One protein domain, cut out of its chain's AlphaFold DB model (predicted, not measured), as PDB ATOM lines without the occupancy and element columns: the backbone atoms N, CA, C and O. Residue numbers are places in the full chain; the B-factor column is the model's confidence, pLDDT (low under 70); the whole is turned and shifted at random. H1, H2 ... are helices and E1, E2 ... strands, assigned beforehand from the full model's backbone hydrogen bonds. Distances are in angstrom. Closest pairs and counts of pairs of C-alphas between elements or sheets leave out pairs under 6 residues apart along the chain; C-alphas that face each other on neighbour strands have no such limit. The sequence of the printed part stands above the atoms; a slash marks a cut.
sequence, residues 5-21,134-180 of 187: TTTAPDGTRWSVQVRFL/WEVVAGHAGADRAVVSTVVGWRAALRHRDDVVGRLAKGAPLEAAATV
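Overview. This is residues 5 to 21 and 134 to 180 of the 187 residues of an uncharacterized protein of Kineococcus rhizosphaerae (UniProt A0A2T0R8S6). A strongly twisted sheet of four strands has the long helix H1 packed along one face, making two layers, while its other face is bare. The short helix H2 is on the same face, over the edge strand E4, and packs beside residues 164 to 168 of H1. The printed part has 64 residues, with E1, E2, E3, E4, H1 and H2 in that order along the chain; the sheet runs E1 E2 E3 E4, antiparallel throughout, and the class is mixed. The whole is compact, with a radius of gyration of the C-alphas of 10.9 A, yet elongated in outline, spanning 32 by 21 by 18 A.

Arrangement. E1, residues 5 to 7, and E2, residues 13 to 20, form a hairpin; N 6 and O 14 are within hydrogen-bond range at 2.9 A. E2 and E3, residues 134 to 140, are antiparallel at 158 degrees, with N 17 and O 137 at 2.9 A. E3 and E4, residues 146 to 152, form another hairpin, with N 134 and O 151 at 2.8 A. H1, residues 154 to 169, is on the sheet at a height of 7.7 A and lies over E3, along it at 20 degrees on the local plane; their closest C-alphas, Trp 134 and Ala 157, are 6.4 A apart. H2, residues 174 to 178, lies over E4; their closest C-alphas, Val 148 and Ala 178, are 4.5 A apart. H1 touches H2 with residues 164 to 168 alone, closest at C-alphas 164 and 177, 5.6 A. In both helices every O i to N i+4 pair is within hydrogen-bond range.

Along the chain. E1 begins at C-alpha 5 (7.972, -37.287, 10.114). E2 measures 22.7 A, E3 19.9 A, E4 18.4 A and H1 22.6 A. H2 ends at C-alpha 178 (22.198, -29.323, 12.134).

Size, cuts and confidence. Residues 22 to 133 are not printed; C-alphas 21 and 134 are 6.7 A apart across the cut. The links printed whole are tight. Confidence is under 70 at residues 21, 141 to 149 and 178 to 180.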
ATOM      1  N   THR A   5       8.545 -38.155   9.088       88.44
ATOM      2  CA  THR A   5       7.972 -37.287  10.114       88.44
ATOM      3  C   THR A   5       8.335 -37.811  11.494       88.44
ATOM      4  O   THR A   5       8.355 -39.024  11.706       88.44
ATOM      5  N   THR A   6       8.628 -36.916  12.428       89.00
ATOM      6  CA  THR A   6       8.860 -37.254  13.834       89.00
ATOM      7  C   THR A   6       8.262 -36.178  14.726       89.00
ATOM      8  O   THR A   6       8.178 -35.021  14.319       89.00
ATOM      9  N   THR A   7       7.812 -36.564  15.913       88.56
ATOM     10  CA  THR A   7       7.278 -35.640  16.912       88.56
ATOM     11  C   THR A   7       8.335 -35.483  17.992       88.56
ATOM     12  O   THR A   7       8.809 -36.482  18.532       88.56
ATOM     13  N   ALA A   8       8.740 -34.248  18.250       87.25
ATOM     14  CA  ALA A   8       9.660 -33.930  19.328       87.25
ATOM     15  C   ALA A   8       8.922 -33.956  20.691       87.25
ATOM     16  O   ALA A   8       7.688 -33.937  20.720       87.25
ATOM     17  N   PRO A   9       9.643 -34.041  21.826       87.94
ATOM     18  CA  PRO A   9       9.042 -34.136  23.164       87.94
ATOM     19  C   PRO A   9       8.181 -32.927  23.552       87.94
ATOM     20  O   PRO A   9       7.301 -33.040  24.395       87.94
ATOM     21  N   ASP A  10       8.420 -31.783  22.912       85.50
ATOM     22  CA  ASP A  10       7.637 -30.548  23.012       85.50
ATOM     23  C   ASP A  10       6.296 -30.612  22.246       85.50
ATOM     24  O   ASP A  10       5.530 -29.652  22.247       85.50
ATOM     25  N   GLY A  11       6.004 -31.730  21.571       86.12
ATOM     26  CA  GLY A  11       4.821 -31.921  20.729       86.12
ATOM     27  C   GLY A  11       4.983 -31.410  19.294       86.12
ATOM     28  O   GLY A  11       4.087 -31.615  18.464       86.12
ATOM     29  N   THR A  12       6.119 -30.795  18.954       85.81
ATOM     30  CA  THR A  12       6.362 -30.228  17.625       85.81
ATOM     31  C   THR A  12       6.549 -31.339  16.592       85.81
ATOM     32  O   THR A  12       7.409 -32.213  16.728       85.81
ATOM     33  N   ARG A  13       5.764 -31.308  15.506       86.88
ATOM     34  CA  ARG A  13       5.904 -32.259  14.390       86.88
ATOM     35  C   ARG A  13       6.900 -31.767  13.350       86.88
ATOM     36  O   ARG A  13       6.626 -30.834  12.597       86.88
ATOM     37  N   TRP A  14       8.006 -32.482  13.235       85.00
ATOM     38  CA  TRP A  14       9.056 -32.256  12.255       85.00
ATOM     39  C   TRP A  14       8.882 -33.148  11.031       85.00
ATOM     40  O   TRP A  14       8.557 -34.330  11.134       85.00
ATOM     41  N   SER A  15       9.161 -32.589   9.857       86.00
ATOM     42  CA  SER A  15       9.300 -33.303   8.592       86.00
ATOM     43  C   SER A  15      10.730 -33.144   8.083       86.00
ATOM     44  O   SER A  15      11.227 -32.031   7.912       86.00
ATOM     45  N   VAL A  16      11.412 -34.266   7.861       84.12
ATOM     46  CA  VAL A  16      12.786 -34.293   7.358       84.12
ATOM     47  C   VAL A  16      12.787 -34.930   5.976       84.12
ATOM     48  O   VAL A  16      12.333 -36.066   5.781       84.12
ATOM     49  N   GLN A  17      13.300 -34.188   5.002       85.00
ATOM     50  CA  GLN A  17      13.370 -34.598   3.606       85.00
ATOM     51  C   GLN A  17      14.778 -34.392   3.052       85.00
ATOM     52  O   GLN A  17      15.448 -33.403   3.336       85.00
ATOM     53  N   VAL A  18      15.220 -35.333   2.224       82.62
ATOM     54  CA  VAL A  18      16.454 -35.192   1.450       82.62
ATOM     55  C   VAL A  18      16.064 -34.576   0.114       82.62
ATOM     56  O   VAL A  18      15.312 -35.199  -0.636       82.62
ATOM     57  N   ARG A  19      16.536 -33.365  -0.184       79.25
ATOM     58  CA  ARG A  19      16.315 -32.719  -1.483       79.25
ATOM     59  C   ARG A  19      17.565 -32.812  -2.341       79.25
ATOM     60  O   ARG A  19      18.698 -32.640  -1.897       79.25
ATOM     61  N   PHE A  20      17.318 -33.075  -3.616       70.81
ATOM     62  CA  PHE A  20      18.323 -32.952  -4.652       70.81
ATOM     63  C   PHE A  20      18.440 -31.483  -5.059       70.81
ATOM     64  O   PHE A  20      17.443 -30.903  -5.496       70.81
ATOM     65  N   LEU A  21      19.635 -30.890  -4.967       65.81
ATOM     66  CA  LEU A  21      19.878 -29.589  -5.585       65.81
ATOM     67  C   LEU A  21      20.410 -29.759  -7.013       65.81
ATOM     68  O   LEU A  21      21.534 -30.237  -7.211       65.81
ATOM     69  N   TRP A 134      23.913 -33.722  -1.631       76.56
ATOM     70  CA  TRP A 134      22.529 -33.843  -1.188       76.56
ATOM     71  C   TRP A 134      22.298 -32.878  -0.027       76.56
ATOM     72  O   TRP A 134      23.155 -32.759   0.849       76.56
ATOM     73  N   GLU A 135      21.150 -32.206  -0.004       79.31
ATOM     74  CA  GLU A 135      20.756 -31.351   1.118       79.31
ATOM     75  C   GLU A 135      19.700 -32.050   1.961       79.31
ATOM     76  O   GLU A 135      18.707 -32.572   1.441       79.31
ATOM     77  N   VAL A 136      19.911 -32.058   3.273       76.62
ATOM     78  CA  VAL A 136      18.902 -32.498   4.234       76.62
ATOM     79  C   VAL A 136      18.180 -31.252   4.734       76.62
ATOM     80  O   VAL A 136      18.791 -30.345   5.295       76.62
ATOM     81  N   VAL A 137      16.874 -31.192   4.487       80.62
ATOM     82  CA  VAL A 137      16.008 -30.079   4.885       80.62
ATOM     83  C   VAL A 137      15.067 -30.593   5.963       80.62
ATOM     84  O   VAL A 137      14.362 -31.583   5.744       80.62
ATOM     85  N   ALA A 138      15.046 -29.917   7.105       80.06
ATOM     86  CA  ALA A 138      14.071 -30.157   8.158       80.06
ATOM     87  C   ALA A 138      13.134 -28.950   8.246       80.06
ATOM     88  O   ALA A 138      13.568 -27.802   8.192       80.06
ATOM     89  N   GLY A 139      11.838 -29.205   8.358       79.38
ATOM     90  CA  GLY A 139      10.844 -28.163   8.602       79.38
ATOM     91  C   GLY A 139       9.699 -28.706   9.438       79.38
ATOM     92  O   GLY A 139       9.354 -29.883   9.309       79.38
ATOM     93  N   HIS A 140       9.112 -27.867  10.284       79.38
ATOM     94  CA  HIS A 140       7.883 -28.185  11.007       79.38
ATOM     95  C   HIS A 140       6.698 -27.428  10.400       79.38
ATOM     96  O   HIS A 140       6.872 -26.460   9.658       79.38
ATOM     97  N   ALA A 141       5.478 -27.879  10.690       68.00
ATOM     98  CA  ALA A 141       4.271 -27.202  10.223       68.00
ATOM     99  C   ALA A 141       4.197 -25.787  10.826       68.00
ATOM    100  O   ALA A 141       4.079 -25.656  12.041       68.00
ATOM    101  N   GLY A 142       4.311 -24.751   9.989       63.81
ATOM    102  CA  GLY A 142       4.195 -23.344  10.397       63.81
ATOM    103  C   GLY A 142       5.504 -22.552  10.509       63.81
ATOM    104  O   GLY A 142       5.425 -21.345  10.697       63.81
ATOM    105  N   ALA A 143       6.680 -23.171  10.348       64.69
ATOM    106  CA  ALA A 143       7.958 -22.451  10.319       64.69
ATOM    107  C   ALA A 143       8.691 -22.585   8.987       64.69
ATOM    108  O   ALA A 143       8.485 -23.528   8.212       64.69
ATOM    109  N   ASP A 144       9.573 -21.617   8.751       65.00
ATOM    110  CA  ASP A 144      10.391 -21.563   7.556       65.00
ATOM    111  C   ASP A 144      11.359 -22.755   7.494       65.00
ATOM    112  O   ASP A 144      11.839 -23.274   8.508       65.00
ATOM    113  N   ARG A 145      11.607 -23.255   6.282       66.19
ATOM    114  CA  ARG A 145      12.377 -24.492   6.080       66.19
ATOM    115  C   ARG A 145      13.852 -24.247   6.394       66.19
ATOM    116  O   ARG A 145      14.540 -23.593   5.613       66.19
ATOM    117  N   ALA A 146      14.363 -24.848   7.463       64.81
ATOM    118  CA  ALA A 146      15.777 -24.759   7.796       64.81
ATOM    119  C   ALA A 146      16.597 -25.778   6.988       64.81
ATOM    120  O   ALA A 146      16.327 -26.987   6.981       64.81
ATOM    121  N   VAL A 147      17.625 -25.285   6.296       61.06
ATOM    122  CA  VAL A 147      18.635 -26.127   5.643       61.06
ATOM    123  C   VAL A 147      19.603 -26.606   6.720       61.06
ATOM    124  O   VAL A 147      20.304 -25.803   7.326       61.06
ATOM    125  N   VAL A 148      19.609 -27.915   6.978       64.31
ATOM    126  CA  VAL A 148      20.300 -28.514   8.130       64.31
ATOM    127  C   VAL A 148      21.754 -28.825   7.783       64.31
ATOM    128  O   VAL A 148      22.653 -28.493   8.546       64.31
ATOM    129  N   SER A 149      22.016 -29.428   6.619       68.62
ATOM    130  CA  SER A 149      23.383 -29.743   6.190       68.62
ATOM    131  C   SER A 149      23.465 -30.183   4.722       68.62
ATOM    132  O   SER A 149      22.509 -30.712   4.141       68.62
ATOM    133  N   THR A 150      24.646 -29.998   4.122       72.94
ATOM    134  CA  THR A 150      25.013 -30.548   2.808       72.94
ATOM    135  C   THR A 150      25.905 -31.774   2.990       72.94
ATOM    136  O   THR A 150      27.002 -31.663   3.540       72.94
ATOM    137  N   VAL A 151      25.482 -32.933   2.485       74.50
ATOM    138  CA  VAL A 151      26.238 -34.191   2.575       74.50
ATOM    139  C   VAL A 151      26.488 -34.745   1.174       74.50
ATOM    140  O   VAL A 151      25.581 -34.830   0.349       74.50
ATOM    141  N   VAL A 152      27.727 -35.136   0.874       73.75
ATOM    142  CA  VAL A 152      28.066 -35.763  -0.412       73.75
ATOM    143  C   VAL A 152      27.811 -37.269  -0.322       73.75
ATOM    144  O   VAL A 152      28.320 -37.937   0.575       73.75
ATOM    145  N   GLY A 153      27.036 -37.804  -1.269       74.88
ATOM    146  CA  GLY A 153      26.729 -39.231  -1.370       74.88
ATOM    147  C   GLY A 153      25.397 -39.646  -0.731       74.88
ATOM    148  O   GLY A 153      25.099 -39.349   0.426       74.88
ATOM    149  N   TRP A 154      24.611 -40.415  -1.486       79.06
ATOM    150  CA  TRP A 154      23.252 -40.840  -1.120       79.06
ATOM    151  C   TRP A 154      23.181 -41.621   0.201       79.06
ATOM    152  O   TRP A 154      22.360 -41.317   1.065       79.06
ATOM    153  N   ARG A 155      24.068 -42.610   0.401       82.56
ATOM    154  CA  ARG A 155      24.091 -43.421   1.635       82.56
ATOM    155  C   ARG A 155      24.434 -42.586   2.870       82.56
ATOM    156  O   ARG A 155      23.889 -42.830   3.940       82.56
ATOM    157  N   ALA A 156      25.332 -41.611   2.726       82.00
ATOM    158  CA  ALA A 156      25.678 -40.698   3.809       82.00
ATOM    159  C   ALA A 156      24.508 -39.755   4.123       82.00
ATOM    160  O   ALA A 156      24.173 -39.589   5.290       82.00
ATOM    161  N   ALA A 157      23.823 -39.233   3.100       82.06
ATOM    162  CA  ALA A 157      22.639 -38.392   3.273       82.06
ATOM    163  C   ALA A 157      21.475 -39.130   3.960       82.06
ATOM    164  O   ALA A 157      20.814 -38.558   4.824       82.06
ATOM    165  N   LEU A 158      21.241 -40.406   3.623       82.00
ATOM    166  CA  LEU A 158      20.213 -41.218   4.284       82.00
ATOM    167  C   LEU A 158      20.535 -41.482   5.758       82.00
ATOM    168  O   LEU A 158      19.666 -41.276   6.599       82.00
ATOM    169  N   ARG A 159      21.777 -41.875   6.075       87.31
ATOM    170  CA  ARG A 159      22.210 -42.052   7.472       87.31
ATOM    171  C   ARG A 159      22.085 -40.751   8.259       87.31
ATOM    172  O   ARG A 159      21.507 -40.741   9.335       87.31
ATOM    173  N   HIS A 160      22.510 -39.639   7.662       84.25
ATOM    174  CA  HIS A 160      22.410 -38.327   8.291       84.25
ATOM    175  C   HIS A 160      20.956 -37.895   8.538       84.25
ATOM    176  O   HIS A 160      20.653 -37.349   9.594       84.25
ATOM    177  N   ARG A 161      20.031 -38.180   7.608       86.75
ATOM    178  CA  ARG A 161      18.590 -37.967   7.826       86.75
ATOM    179  C   ARG A 161      18.106 -38.739   9.053       86.75
ATOM    180  O   ARG A 161      17.389 -38.175   9.871       86.75
ATOM    181  N   ASP A 162      18.470 -40.014   9.155       88.56
ATOM    182  CA  ASP A 162      18.010 -40.878  10.242       88.56
ATOM    183  C   ASP A 162      18.614 -40.442  11.595       88.56
ATOM    184  O   ASP A 162      17.895 -40.404  12.595       88.56
ATOM    185  N   ASP A 163      19.866 -39.970  11.612       88.75
ATOM    186  CA  ASP A 163      20.501 -39.367  12.793       88.75
ATOM    187  C   ASP A 163      19.814 -38.066  13.239       88.75
ATOM    188  O   ASP A 163      19.617 -37.842  14.436       88.75
ATOM    189  N   VAL A 164      19.458 -37.191  12.288       86.38
ATOM    190  CA  VAL A 164      18.738 -35.933  12.561       86.38
ATOM    191  C   VAL A 164      17.351 -36.233  13.121       86.38
ATOM    192  O   VAL A 164      16.960 -35.645  14.126       86.38
ATOM    193  N   VAL A 165      16.632 -37.193  12.532       88.44
ATOM    194  CA  VAL A 165      15.329 -37.651  13.039       88.44
ATOM    195  C   VAL A 165      15.459 -38.193  14.463       88.44
ATOM    196  O   VAL A 165      14.683 -37.802  15.332       88.44
ATOM    197  N   GLY A 166      16.456 -39.041  14.725       87.88
ATOM    198  CA  GLY A 166      16.691 -39.600  16.056       87.88
ATOM    199  C   GLY A 166      17.034 -38.544  17.110       87.88
ATOM    200  O   GLY A 166      16.683 -38.713  18.274       87.88
ATOM    201  N   ARG A 167      17.690 -37.445  16.724       86.62
ATOM    202  CA  ARG A 167      18.012 -36.330  17.630       86.62
ATOM    203  C   ARG A 167      16.826 -35.401  17.874       86.62
ATOM    204  O   ARG A 167      16.590 -35.037  19.023       86.62
ATOM    205  N   LEU A 168      16.051 -35.082  16.839       87.06
ATOM    206  CA  LEU A 168      14.816 -34.305  16.983       87.06
ATOM    207  C   LEU A 168      13.789 -35.045  17.851       87.06
ATOM    208  O   LEU A 168      13.186 -34.439  18.731       87.06
ATOM    209  N   ALA A 169      13.668 -36.367  17.695       87.31
ATOM    210  CA  ALA A 169      12.816 -37.199  18.548       87.31
ATOM    211  C   ALA A 169      13.222 -37.158  20.035       87.31
ATOM    212  O   ALA A 169      12.383 -37.329  20.911       87.31
ATOM    213  N   LYS A 170      14.506 -36.910  20.327       89.81
ATOM    214  CA  LYS A 170      15.038 -36.748  21.690       89.81
ATOM    215  C   LYS A 170      14.951 -35.306  22.211       89.81
ATOM    216  O   LYS A 170      15.396 -35.051  23.323       89.81
ATOM    217  N   GLY A 171      14.415 -34.370  21.423       86.62
ATOM    218  CA  GLY A 171      14.278 -32.960  21.803       86.62
ATOM    219  C   GLY A 171      15.534 -32.115  21.605       86.62
ATOM    220  O   GLY A 171      15.647 -31.049  22.201       86.62
ATOM    221  N   ALA A 172      16.492 -32.561  20.786       85.19
ATOM    222  CA  ALA A 172      17.644 -31.724  20.460       85.19
ATOM    223  C   ALA A 172      17.198 -30.467  19.684       85.19
ATOM    224  O   ALA A 172      16.413 -30.597  18.738       85.19
ATOM    225  N   PRO A 173      17.726 -29.271  20.012       80.94
ATOM    226  CA  PRO A 173      17.418 -28.062  19.261       80.94
ATOM    227  C   PRO A 173      17.921 -28.190  17.818       80.94
ATOM    228  O   PRO A 173      18.947 -28.824  17.553       80.94
ATOM    229  N   LEU A 174      17.197 -27.580  16.878       74.25
ATOM    230  CA  LEU A 174      17.439 -27.715  15.438       74.25
ATOM    231  C   LEU A 174      18.885 -27.376  15.047       74.25
ATOM    232  O   LEU A 174      19.484 -28.077  14.236       74.25
ATOM    233  N   GLU A 175      19.469 -26.356  15.677       76.00
ATOM    234  CA  GLU A 175      20.859 -25.944  15.462       76.00
ATOM    235  C   GLU A 175      21.862 -27.018  15.895       76.00
ATOM    236  O   GLU A 175      22.816 -27.290  15.168       76.00
ATOM    237  N   ALA A 176      21.623 -27.702  17.021       77.06
ATOM    238  CA  ALA A 176      22.449 -28.818  17.494       77.06
ATOM    239  C   ALA A 176      22.245 -30.093  16.655       77.06
ATOM    240  O   ALA A 176      23.163 -30.902  16.478       77.06
ATOM    241  N   ALA A 177      21.045 -30.287  16.100       72.06
ATOM    242  CA  ALA A 177      20.797 -31.349  15.130       72.06
ATOM    243  C   ALA A 177      21.526 -31.072  13.797       72.06
ATOM    244  O   ALA A 177      22.058 -32.010  13.195       72.06
ATOM    245  N   ALA A 178      21.613 -29.797  13.391       66.88
ATOM    246  CA  ALA A 178      22.198 -29.323  12.134       66.88
ATOM    247  C   ALA A 178      23.724 -29.189  12.119       66.88
ATOM    248  O   ALA A 178      24.366 -29.522  11.125       66.88
ATOM    249  N   THR A 179      24.336 -28.764  13.221       63.59
ATOM    250  CA  THR A 179      25.775 -28.442  13.292       63.59
ATOM    251  C   THR A 179      26.716 -29.647  13.264       63.59
ATOM    252  O   THR A 179      27.928 -29.466  13.406       63.59
ATOM    253  N   VAL A 180      26.232 -30.875  13.021       55.47
ATOM    254  CA  VAL A 180      27.134 -32.024  12.839       55.47
ATOM    255  C   VAL A 180      27.903 -31.879  11.530       55.47
ATOM    256  O   VAL A 180      27.477 -32.252  10.437       55.47
TER     257      VAL A 180